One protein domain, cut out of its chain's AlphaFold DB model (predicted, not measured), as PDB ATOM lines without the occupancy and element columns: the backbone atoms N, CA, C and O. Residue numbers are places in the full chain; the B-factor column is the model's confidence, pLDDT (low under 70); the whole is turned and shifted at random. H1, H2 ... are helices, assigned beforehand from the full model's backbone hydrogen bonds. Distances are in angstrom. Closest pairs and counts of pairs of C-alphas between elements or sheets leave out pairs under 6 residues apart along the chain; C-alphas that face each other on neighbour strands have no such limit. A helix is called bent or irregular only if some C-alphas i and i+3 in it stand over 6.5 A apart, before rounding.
ATOM      1  N   SER A  68     180.791  65.443 196.688       93.69
ATOM      2  CA  SER A  68     182.028  65.297 195.913       93.69
ATOM      3  C   SER A  68     182.178  66.387 194.847       93.69
ATOM      4  O   SER A  68     183.212  67.047 194.780       93.69
ATOM      5  N   ASP A  69     181.121  66.655 194.078       95.31
ATOM      6  CA  ASP A  69     181.145  67.669 193.020       95.31
ATOM      7  C   ASP A  69     181.300  69.074 193.601       95.31
ATOM      8  O   ASP A  69     182.025  69.911 193.065       95.31
ATOM      9  N   ARG A  70     180.647  69.337 194.736       94.38
ATOM     10  CA  ARG A  70     180.765  70.617 195.447       94.38
ATOM     11  C   ARG A  70     182.175  70.826 195.997       94.38
ATOM     12  O   ARG A  70     182.694  71.933 195.907       94.38
ATOM     13  N   VAL A  71     182.802  69.776 196.529       95.31
ATOM     14  CA  VAL A  71     184.193  69.808 197.013       95.31
ATOM     15  C   VAL A  71     185.165  70.027 195.855       95.31
ATOM     16  O   VAL A  71     186.081  70.839 195.981       95.31
ATOM     17  N   ALA A  72     184.954  69.355 194.721       95.06
ATOM     18  CA  ALA A  72     185.773  69.534 193.526       95.06
ATOM     19  C   ALA A  72     185.697  70.976 193.001       95.06
ATOM     20  O   ALA A  72     186.733  71.597 192.768       95.06
ATOM     21  N   ARG A  73     184.485  71.539 192.905       95.00
ATOM     22  CA  ARG A  73     184.278  72.948 192.529       95.00
ATOM     23  C   ARG A  73     184.953  73.901 193.508       95.00
ATOM     24  O   ARG A  73     185.730  74.746 193.092       95.00
ATOM     25  N   TYR A  74     184.757  73.699 194.813       96.12
ATOM     26  CA  TYR A  74     185.398  74.532 195.833       96.12
ATOM     27  C   TYR A  74     186.927  74.530 195.710       96.12
ATOM     28  O   TYR A  74     187.570  75.573 195.830       96.12
ATOM     29  N   ARG A  75     187.521  73.360 195.447       95.44
ATOM     30  CA  ARG A  75     188.965  73.245 195.217       95.44
ATOM     31  C   ARG A  75     189.408  74.031 193.987       95.44
ATOM     32  O   ARG A  75     190.379  74.773 194.087       95.44
ATOM     33  N   ALA A  76     188.691  73.891 192.874       93.81
ATOM     34  CA  ALA A  76     189.002  74.597 191.636       93.81
ATOM     35  C   ALA A  76     188.893  76.124 191.796       93.81
ATOM     36  O   ALA A  76     189.789  76.848 191.363       93.81
ATOM     37  N   ASP A  77     187.850  76.599 192.474       93.31
ATOM     38  CA  ASP A  77     187.548  78.027 192.576       93.31
ATOM     39  C   ASP A  77     188.436  78.742 193.605       93.31
ATOM     40  O   ASP A  77     188.938  79.835 193.345       93.31
ATOM     41  N   TYR A  78     188.667  78.124 194.770       96.00
ATOM     42  CA  TYR A  78     189.278  78.810 195.915       96.00
ATOM     43  C   TYR A  78     190.656  78.281 196.309       96.00
ATOM     44  O   TYR A  78     191.437  79.015 196.918       96.00
ATOM     45  N   LEU A  79     190.984  77.031 195.971       95.94
ATOM     46  CA  LEU A  79     192.237  76.382 196.380       95.94
ATOM     47  C   LEU A  79     193.244  76.205 195.234       95.94
ATOM     48  O   LEU A  79     194.274  75.549 195.414       95.94
ATOM     49  N   SER A  80     192.991  76.838 194.091       91.50
ATOM     50  CA  SER A  80     193.933  76.913 192.976       91.50
ATOM     51  C   SER A  80     194.999  77.976 193.231       91.50
ATOM     52  O   SER A  80     194.685  79.126 193.557       91.50
ATOM     53  N   ARG A  81     196.277  77.622 193.059       86.56
ATOM     54  CA  ARG A  81     197.352  78.619 193.065       86.56
ATOM     55  C   ARG A  81     197.335  79.381 191.748       86.56
ATOM     56  O   ARG A  81     197.558  78.801 190.691       86.56
ATOM     57  N   ARG A  82     197.076  80.682 191.831       81.75
ATOM     58  CA  ARG A  82     197.223  81.615 190.715       81.75
ATOM     59  C   ARG A  82     198.626  82.205 190.698       81.75
ATOM     60  O   ARG A  82     199.305  82.222 191.728       81.75
ATOM     61  N   GLN A  89     198.991  95.056 200.980       93.81
ATOM     62  CA  GLN A  89     198.693  94.512 202.298       93.81
ATOM     63  C   GLN A  89     197.356  95.063 202.799       93.81
ATOM     64  O   GLN A  89     197.129  96.270 202.740       93.81
ATOM     65  N   THR A  90     196.518  94.178 203.338       95.12
ATOM     66  CA  THR A  90     195.218  94.519 203.926       95.12
ATOM     67  C   THR A  90     195.089  93.844 205.284       95.12
ATOM     68  O   THR A  90     195.508  92.697 205.460       95.12
ATOM     69  N   TYR A  91     194.515  94.552 206.251       97.12
ATOM     70  CA  TYR A  91     194.237  93.993 207.568       97.12
ATOM     71  C   TYR A  91     193.007  93.088 207.530       97.12
ATOM     72  O   TYR A  91     191.994  93.416 206.918       97.12
ATOM     73  N   ILE A  92     193.089  91.962 208.235       97.12
ATOM     74  CA  ILE A  92     191.954  91.080 208.513       97.12
ATOM     75  C   ILE A  92     191.915  90.793 210.010       97.12
ATOM     76  O   ILE A  92     192.933  90.914 210.696       97.12
ATOM     77  N   CYS A  93     190.754  90.405 210.535       97.75
ATOM     78  CA  CYS A  93     190.648  90.112 211.957       97.75
ATOM     79  C   CYS A  93     191.493  88.889 212.353       97.75
ATOM     80  O   CYS A  93     191.621  87.915 211.600       97.75
ATOM     81  N   TYR A  94     192.054  88.949 213.565       97.88
ATOM     82  CA  TYR A  94     192.973  87.937 214.087       97.88
ATOM     83  C   TYR A  94     192.356  86.534 214.087       97.88
ATOM     84  O   TYR A  94     192.985  85.587 213.621       97.88
ATOM     85  N   GLU A  95     191.101  86.404 214.522       98.25
ATOM     86  CA  GLU A  95     190.426  85.104 214.590       98.25
ATOM     87  C   GLU A  95     190.220  84.469 213.211       98.25
ATOM     88  O   GLU A  95     190.433  83.265 213.037       98.25
ATOM     89  N   THR A  96     189.895  85.272 212.194       97.62
ATOM     90  CA  THR A  96     189.783  84.771 210.817       97.62
ATOM     91  C   THR A  96     191.141  84.327 210.296       97.62
ATOM     92  O   THR A  96     191.252  83.217 209.773       97.62
ATOM     93  N   TYR A  97     192.188  85.137 210.489       98.06
ATOM     94  CA  TYR A  97     193.542  84.750 210.089       98.06
ATOM     95  C   TYR A  97     193.960  83.437 210.759       98.06
ATOM     96  O   TYR A  97     194.382  82.500 210.079       98.06
ATOM     97  N   ARG A  98     193.787  83.337 212.083       98.19
ATOM     98  CA  ARG A  98     194.149  82.158 212.874       98.19
ATOM     99  C   ARG A  98     193.404  80.915 212.402       98.19
ATOM    100  O   ARG A  98     194.011  79.851 212.279       98.19
ATOM    101  N   ARG A  99     192.106  81.032 212.113       98.19
ATOM    102  CA  ARG A  99     191.308  79.925 211.578       98.19
ATOM    103  C   ARG A  99     191.830  79.471 210.216       98.19
ATOM    104  O   ARG A  99     192.050  78.277 210.031       98.19
ATOM    105  N   LEU A 100     192.071  80.403 209.293       97.75
ATOM    106  CA  LEU A 100     192.561  80.098 207.944       97.75
ATOM    107  C   LEU A 100     193.961  79.474 207.965       97.75
ATOM    108  O   LEU A 100     194.183  78.455 207.315       97.75
ATOM    109  N   ALA A 101     194.878  80.026 208.762       97.19
ATOM    110  CA  ALA A 101     196.243  79.522 208.902       97.19
ATOM    111  C   ALA A 101     196.291  78.075 209.423       97.19
ATOM    112  O   ALA A 101     197.192  77.323 209.066       97.19
ATOM    113  N   ARG A 102     195.306  77.670 210.236       97.44
ATOM    114  CA  ARG A 102     195.187  76.294 210.737       97.44
ATOM    115  C   ARG A 102     194.615  75.324 209.704       97.44
ATOM    116  O   ARG A 102     195.069  74.189 209.649       97.44
ATOM    117  N   ILE A 103     193.608  75.736 208.929       97.19
ATOM    118  CA  ILE A 103     192.887  74.812 208.035       97.19
ATOM    119  C   ILE A 103     193.520  74.693 206.648       97.19
ATOM    120  O   ILE A 103     193.518  73.607 206.085       97.19
ATOM    121  N   LEU A 104     194.063  75.778 206.084       96.44
ATOM    122  CA  LEU A 104     194.532  75.786 204.693       96.44
ATOM    123  C   LEU A 104     195.630  74.751 204.403       96.44
ATOM    124  O   LEU A 104     195.497  74.068 203.385       96.44
ATOM    125  N   PRO A 105     196.631  74.538 205.285       95.25
ATOM    126  CA  PRO A 105     197.640  73.498 205.074       95.25
ATOM    127  C   PRO A 105     197.064  72.078 204.987       95.25
ATOM    128  O   PRO A 105     197.677  71.211 204.376       95.25
ATOM    129  N   LEU A 106     195.885  71.836 205.576       95.69
ATOM    130  CA  LEU A 106     195.193  70.543 205.526       95.69
ATOM    131  C   LEU A 106     194.345  70.379 204.255       95.69
ATOM    132  O   LEU A 106     193.977  69.264 203.895       95.69
ATOM    133  N   LEU A 107     193.988  71.486 203.597       94.81
ATOM    134  CA  LEU A 107     193.101  71.491 202.434       94.81
ATOM    135  C   LEU A 107     193.858  71.448 201.103       94.81
ATOM    136  O   LEU A 107     193.360  70.841 200.153       94.81
ATOM    137  N   SER A 108     195.010  72.120 201.016       93.31
ATOM    138  CA  SER A 108     195.819  72.219 199.798       93.31
ATOM    139  C   SER A 108     197.280  72.528 200.128       93.31
ATOM    140  O   SER A 108     197.580  73.411 200.937       93.31
ATOM    141  N   GLU A 109     198.201  71.813 199.483       91.50
ATOM    142  CA  GLU A 109     199.631  71.952 199.742       91.50
ATOM    143  C   GLU A 109     200.145  73.341 199.335       91.50
ATOM    144  O   GLU A 109     199.979  73.799 198.199       91.50
ATOM    145  N   GLY A 110     200.774  74.019 200.302       88.94
ATOM    146  CA  GLY A 110     201.323  75.377 200.226       88.94
ATOM    147  C   GLY A 110     200.364  76.453 199.699       88.94
ATOM    148  O   GLY A 110     200.800  77.485 199.183       88.94
ATOM    149  N   MET A 111     199.057  76.239 199.863       94.50
ATOM    150  CA  MET A 111     198.095  77.331 199.836       94.50
ATOM    151  C   MET A 111     198.357  78.259 201.027       94.50
ATOM    152  O   MET A 111     198.448  77.813 202.170       94.50
ATOM    153  N   THR A 112     198.477  79.557 200.763       94.00
ATOM    154  CA  THR A 112     198.722  80.567 201.804       94.00
ATOM    155  C   THR A 112     197.450  81.351 202.097       94.00
ATOM    156  O   THR A 112     196.582  81.472 201.232       94.00
ATOM    157  N   VAL A 113     197.344  81.918 203.303       95.88
ATOM    158  CA  VAL A 113     196.194  82.760 203.674       95.88
ATOM    159  C   VAL A 113     195.984  83.908 202.671       95.88
ATOM    160  O   VAL A 113     194.858  84.041 202.198       95.88
ATOM    161  N   PRO A 114     197.014  84.683 202.259       94.75
ATOM    162  CA  PRO A 114     196.821  85.740 201.267       94.75
ATOM    163  C   PRO A 114     196.341  85.216 199.911       94.75
ATOM    164  O   PRO A 114     195.412  85.773 199.345       94.75
ATOM    165  N   ALA A 115     196.913  84.116 199.408       94.00
ATOM    166  CA  ALA A 115     196.503  83.558 198.118       94.00
ATOM    167  C   ALA A 115     195.053  83.043 198.135       94.00
ATOM    168  O   ALA A 115     194.309  83.256 197.182       94.00
ATOM    169  N   PHE A 116     194.634  82.402 199.229       96.06
ATOM    170  CA  PHE A 116     193.248  81.970 199.401       96.06
ATOM    171  C   PHE A 116     192.285  83.162 199.449       96.06
ATOM    172  O   PHE A 116     191.247  83.144 198.790       96.06
ATOM    173  N   LEU A 117     192.632  84.211 200.200       95.88
ATOM    174  CA  LEU A 117     191.815  85.421 200.280       95.88
ATOM    175  C   LEU A 117     191.720  86.130 198.929       95.88
ATOM    176  O   LEU A 117     190.623  86.530 198.557       95.88
ATOM    177  N   ASP A 118     192.810  86.207 198.162       94.38
ATOM    178  CA  ASP A 118     192.778  86.740 196.794       94.38
ATOM    179  C   ASP A 118     191.762  85.978 195.930       94.38
ATOM    180  O   ASP A 118     190.999  86.588 195.181       94.38
ATOM    181  N   ASN A 119     191.716  84.646 196.025       95.25
ATOM    182  CA  ASN A 119     190.758  83.838 195.267       95.25
ATOM    183  C   ASN A 119     189.313  84.108 195.706       95.25
ATOM    184  O   ASN A 119     188.446  84.306 194.858       95.25
ATOM    185  N   VAL A 120     189.062  84.152 197.018       96.31
ATOM    186  CA  VAL A 120     187.730  84.429 197.580       96.31
ATOM    187  C   VAL A 120     187.240  85.817 197.174       96.31
ATOM    188  O   VAL A 120     186.104  85.952 196.727       96.31
ATOM    189  N   LEU A 121     188.093  86.835 197.288       95.44
ATOM    190  CA  LEU A 121     187.755  88.207 196.918       95.44
ATOM    191  C   LEU A 121     187.500  88.327 195.414       95.44
ATOM    192  O   LEU A 121     186.498  88.910 195.020       95.44
ATOM    193  N   ASN A 122     188.338  87.715 194.575       94.31
ATOM    194  CA  ASN A 122     188.116  87.701 193.127       94.31
ATOM    195  C   ASN A 122     186.802  87.008 192.746       94.31
ATOM    196  O   ASN A 122     186.073  87.503 191.893       94.31
ATOM    197  N   ALA A 123     186.499  85.864 193.363       95.94
ATOM    198  CA  ALA A 123     185.248  85.154 193.120       95.94
ATOM    199  C   ALA A 123     184.038  85.985 193.566       95.94
ATOM    200  O   ALA A 123     183.048  86.042 192.845       95.94
ATOM    201  N   HIS A 124     184.136  86.666 194.711       97.12
ATOM    202  CA  HIS A 124     183.083  87.545 195.211       97.12
ATOM    203  C   HIS A 124     182.837  88.733 194.275       97.12
ATOM    204  O   HIS A 124     181.698  88.967 193.888       97.12
ATOM    205  N   LEU A 125     183.899  89.430 193.860       96.44
ATOM    206  CA  LEU A 125     183.796  90.552 192.923       96.44
ATOM    207  C   LEU A 125     183.197  90.116 191.587       96.44
ATOM    208  O   LEU A 125     182.331  90.798 191.063       96.44
ATOM    209  N   LYS A 126     183.602  88.950 191.073       96.31
ATOM    210  CA  LYS A 126     183.046  88.400 189.835       96.31
ATOM    211  C   LYS A 126     181.579  87.989 189.976       96.31
ATOM    212  O   LYS A 126     180.817  88.106 189.027       96.31
ATOM    213  N   GLN A 127     181.191  87.442 191.126       97.12
ATOM    214  CA  GLN A 127     179.816  87.005 191.357       97.12
ATOM    215  C   GLN A 127     178.843  88.187 191.420       97.12
ATOM    216  O   GLN A 127     177.699  88.017 191.016       97.12
ATOM    217  N   TYR A 128     179.297  89.331 191.936       97.69
ATOM    218  CA  TYR A 128     178.465  90.506 192.195       97.69
ATOM    219  C   TYR A 128     178.846  91.719 191.331       97.69
ATOM    220  O   TYR A 128     178.617  92.858 191.729       97.69
ATOM    221  N   GLU A 129     179.488  91.493 190.182       97.31
ATOM    222  CA  GLU A 129     179.985  92.557 189.301       97.31
ATOM    223  C   GLU A 129     178.847  93.491 188.862       97.31
ATOM    224  O   GLU A 129     178.951  94.704 189.021       97.31
ATOM    225  N   GLU A 130     177.716  92.923 188.433       97.12
ATOM    226  CA  GLU A 130     176.548  93.680 187.967       97.12
ATOM    227  C   GLU A 130     175.926  94.538 189.081       97.12
ATOM    228  O   GLU A 130     175.612  95.713 188.872       97.12
ATOM    229  N   GLU A 131     175.759  93.984 190.285       97.06
ATOM    230  CA  GLU A 131     175.203  94.718 191.423       97.06
ATOM    231  C   GLU A 131     176.145  95.827 191.905       97.06
ATOM    232  O   GLU A 131     175.689  96.916 192.268       97.06
ATOM    233  N   LEU A 132     177.455  95.566 191.913       96.00
ATOM    234  CA  LEU A 132     178.468  96.560 192.262       96.00
ATOM    235  C   LEU A 132     178.473  97.711 191.250       96.00
ATOM    236  O   LEU A 132     178.447  98.876 191.658       96.00
ATOM    237  N   ASP A 133     178.436  97.403 189.955       95.81
ATOM    238  CA  ASP A 133     178.405  98.395 188.881       95.81
ATOM    239  C   ASP A 133     177.151  99.274 188.949       95.81
ATOM    240  O   ASP A 133     177.228 100.502 188.819       95.81
ATOM    241  N   GLU A 134     175.991  98.678 189.227       96.38
ATOM    242  CA  GLU A 134     174.742  99.422 189.380       96.38
ATOM    243  C   GLU A 134     174.788 100.371 190.589       96.38
ATOM    244  O   GLU A 134     174.381 101.536 190.483       96.38
ATOM    245  N   MET A 135     175.348  99.933 191.723       94.94
ATOM    246  CA  MET A 135     175.545 100.801 192.890       94.94
ATOM    247  C   MET A 135     176.488 101.972 192.588       94.94
ATOM    248  O   MET A 135     176.204 103.105 192.987       94.94
ATOM    249  N   VAL A 136     177.572 101.740 191.840       94.25
ATOM    250  CA  VAL A 136     178.497 102.801 191.401       94.25
ATOM    251  C   VAL A 136     177.786 103.797 190.480       94.25
ATOM    252  O   VAL A 136     177.904 105.016 190.660       94.25
ATOM    253  N   ARG A 137     176.991 103.306 189.523       93.94
ATOM    254  CA  ARG A 137     176.232 104.137 188.578       93.94
ATOM    255  C   ARG A 137     175.206 105.025 189.285       93.94
ATOM    256  O   ARG A 137     175.054 106.195 188.924       93.94
ATOM    257  N   LEU A 138     174.486 104.486 190.269       92.69
ATOM    258  CA  LEU A 138     173.506 105.238 191.060       92.69
ATOM    259  C   LEU A 138     174.181 106.249 191.991       92.69
ATOM    260  O   LEU A 138     173.748 107.401 192.046       92.69
ATOM    261  N   GLY A 139     175.270 105.855 192.658       87.50
ATOM    262  CA  GLY A 139     176.059 106.754 193.501       87.50
ATOM    263  C   GLY A 139     176.579 107.973 192.734       87.50
ATOM    264  O   GLY A 139     176.515 109.088 193.240       87.50
ATOM    265  N   THR A 140     176.989 107.777 191.477       78.88
ATOM    266  CA  THR A 140     177.492 108.852 190.603       78.88
ATOM    267  C   THR A 140     176.379 109.769 190.070       78.88
ATOM    268  O   THR A 140     176.628 110.932 189.769       78.88
ATOM    269  N   ARG A 141     175.132 109.285 189.945       71.06
ATOM    270  CA  ARG A 141     173.986 110.119 189.518       71.06
ATOM    271  C   ARG A 141     173.431 110.992 190.637       71.06
ATOM    272  O   ARG A 141     172.896 112.048 190.338       71.06
ATOM    273  N   ASN A 142     173.568 110.566 191.890       65.31
ATOM    274  CA  ASN A 142     173.072 111.310 193.051       65.31
ATOM    275  C   ASN A 142     174.039 112.407 193.536       65.31
ATOM    276  O   ASN A 142     173.730 113.104 194.497       65.31
ATOM    277  N   SER A 143     175.213 112.544 192.911       66.00
ATOM    278  CA  SER A 143     176.220 113.564 193.233       66.00
ATOM    279  C   SER A 143     176.189 114.803 192.320       66.00
ATOM    280  O   SER A 143     177.118 115.607 192.382       66.00
TER     281      SER A 143
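Overview. This is residues 68 to 82 and 89 to 143 of the 144 residues of the protein "DUF3408 domain-containing protein" of Bacteroides xylanisolvens (UniProt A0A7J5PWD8). The longest helix, H3, runs from a small body out toward a free arm: H1 and H2 each meet H3 crosswise within the body, and beyond H3 the chain goes on into H4. Residues 124 to 143, with the end of H3 and the whole of H4, stick out as the arm, and residues 68 to 74 of H1 stick out as well. The printed part has 70 residues, with four named helices in the order H1, H2, H3, H4 and no named strand; its class is all helix. It is loose, with a radius of gyration of the C-alphas of 15.7 A, and elongated, spanning 48 by 31 by 19 A.

Arrangement. H3, residues 113 to 127, touches H1, residues 68 to 78, about perpendicular at 78 degrees; their closest C-alphas, those of Tyr 78 and Asn 119, are 5.3 A apart. H3 touches H2, residues 94 to 107, with residue 113 alone, about perpendicular at 85 degrees; the closest C-alphas, those of Ala 101 and Val 113, are 6.1 A apart. H1 and H2 are apart. H4, residues 129 to 141, touches no helix and meets H3 only through their link. Every O i to N i+4 pair is within hydrogen-bond range in H1, H3 and H4, and 8 of 10 are in H2.

Along the chain. H3 is 20.9 A long from first to last C-alpha and begins at C-alpha 113 (196.194, 82.760, 203.674). H2 is 20.2 A long and only just irregular, with C-alphas 102 and 105 6.8 A apart. H1, 15.3 A long, begins at C-alpha 68 (182.028, 65.297, 195.913). H4, 18.6 A long, ends at C-alpha 141 (173.986, 110.119, 189.518).

Size, cuts and confidence. The two C-alphas farthest apart, those of Ser 68 and Ser 143, are 48.7 A apart. Residues 83 to 88 are not printed, and C-alphas 82 and 89 are 17.4 A apart across the cut. The links H2 to H3 and H3 to H4 are tight. The mean pLDDT of the printed part is 93.7, with residues 142 to 143 under 70.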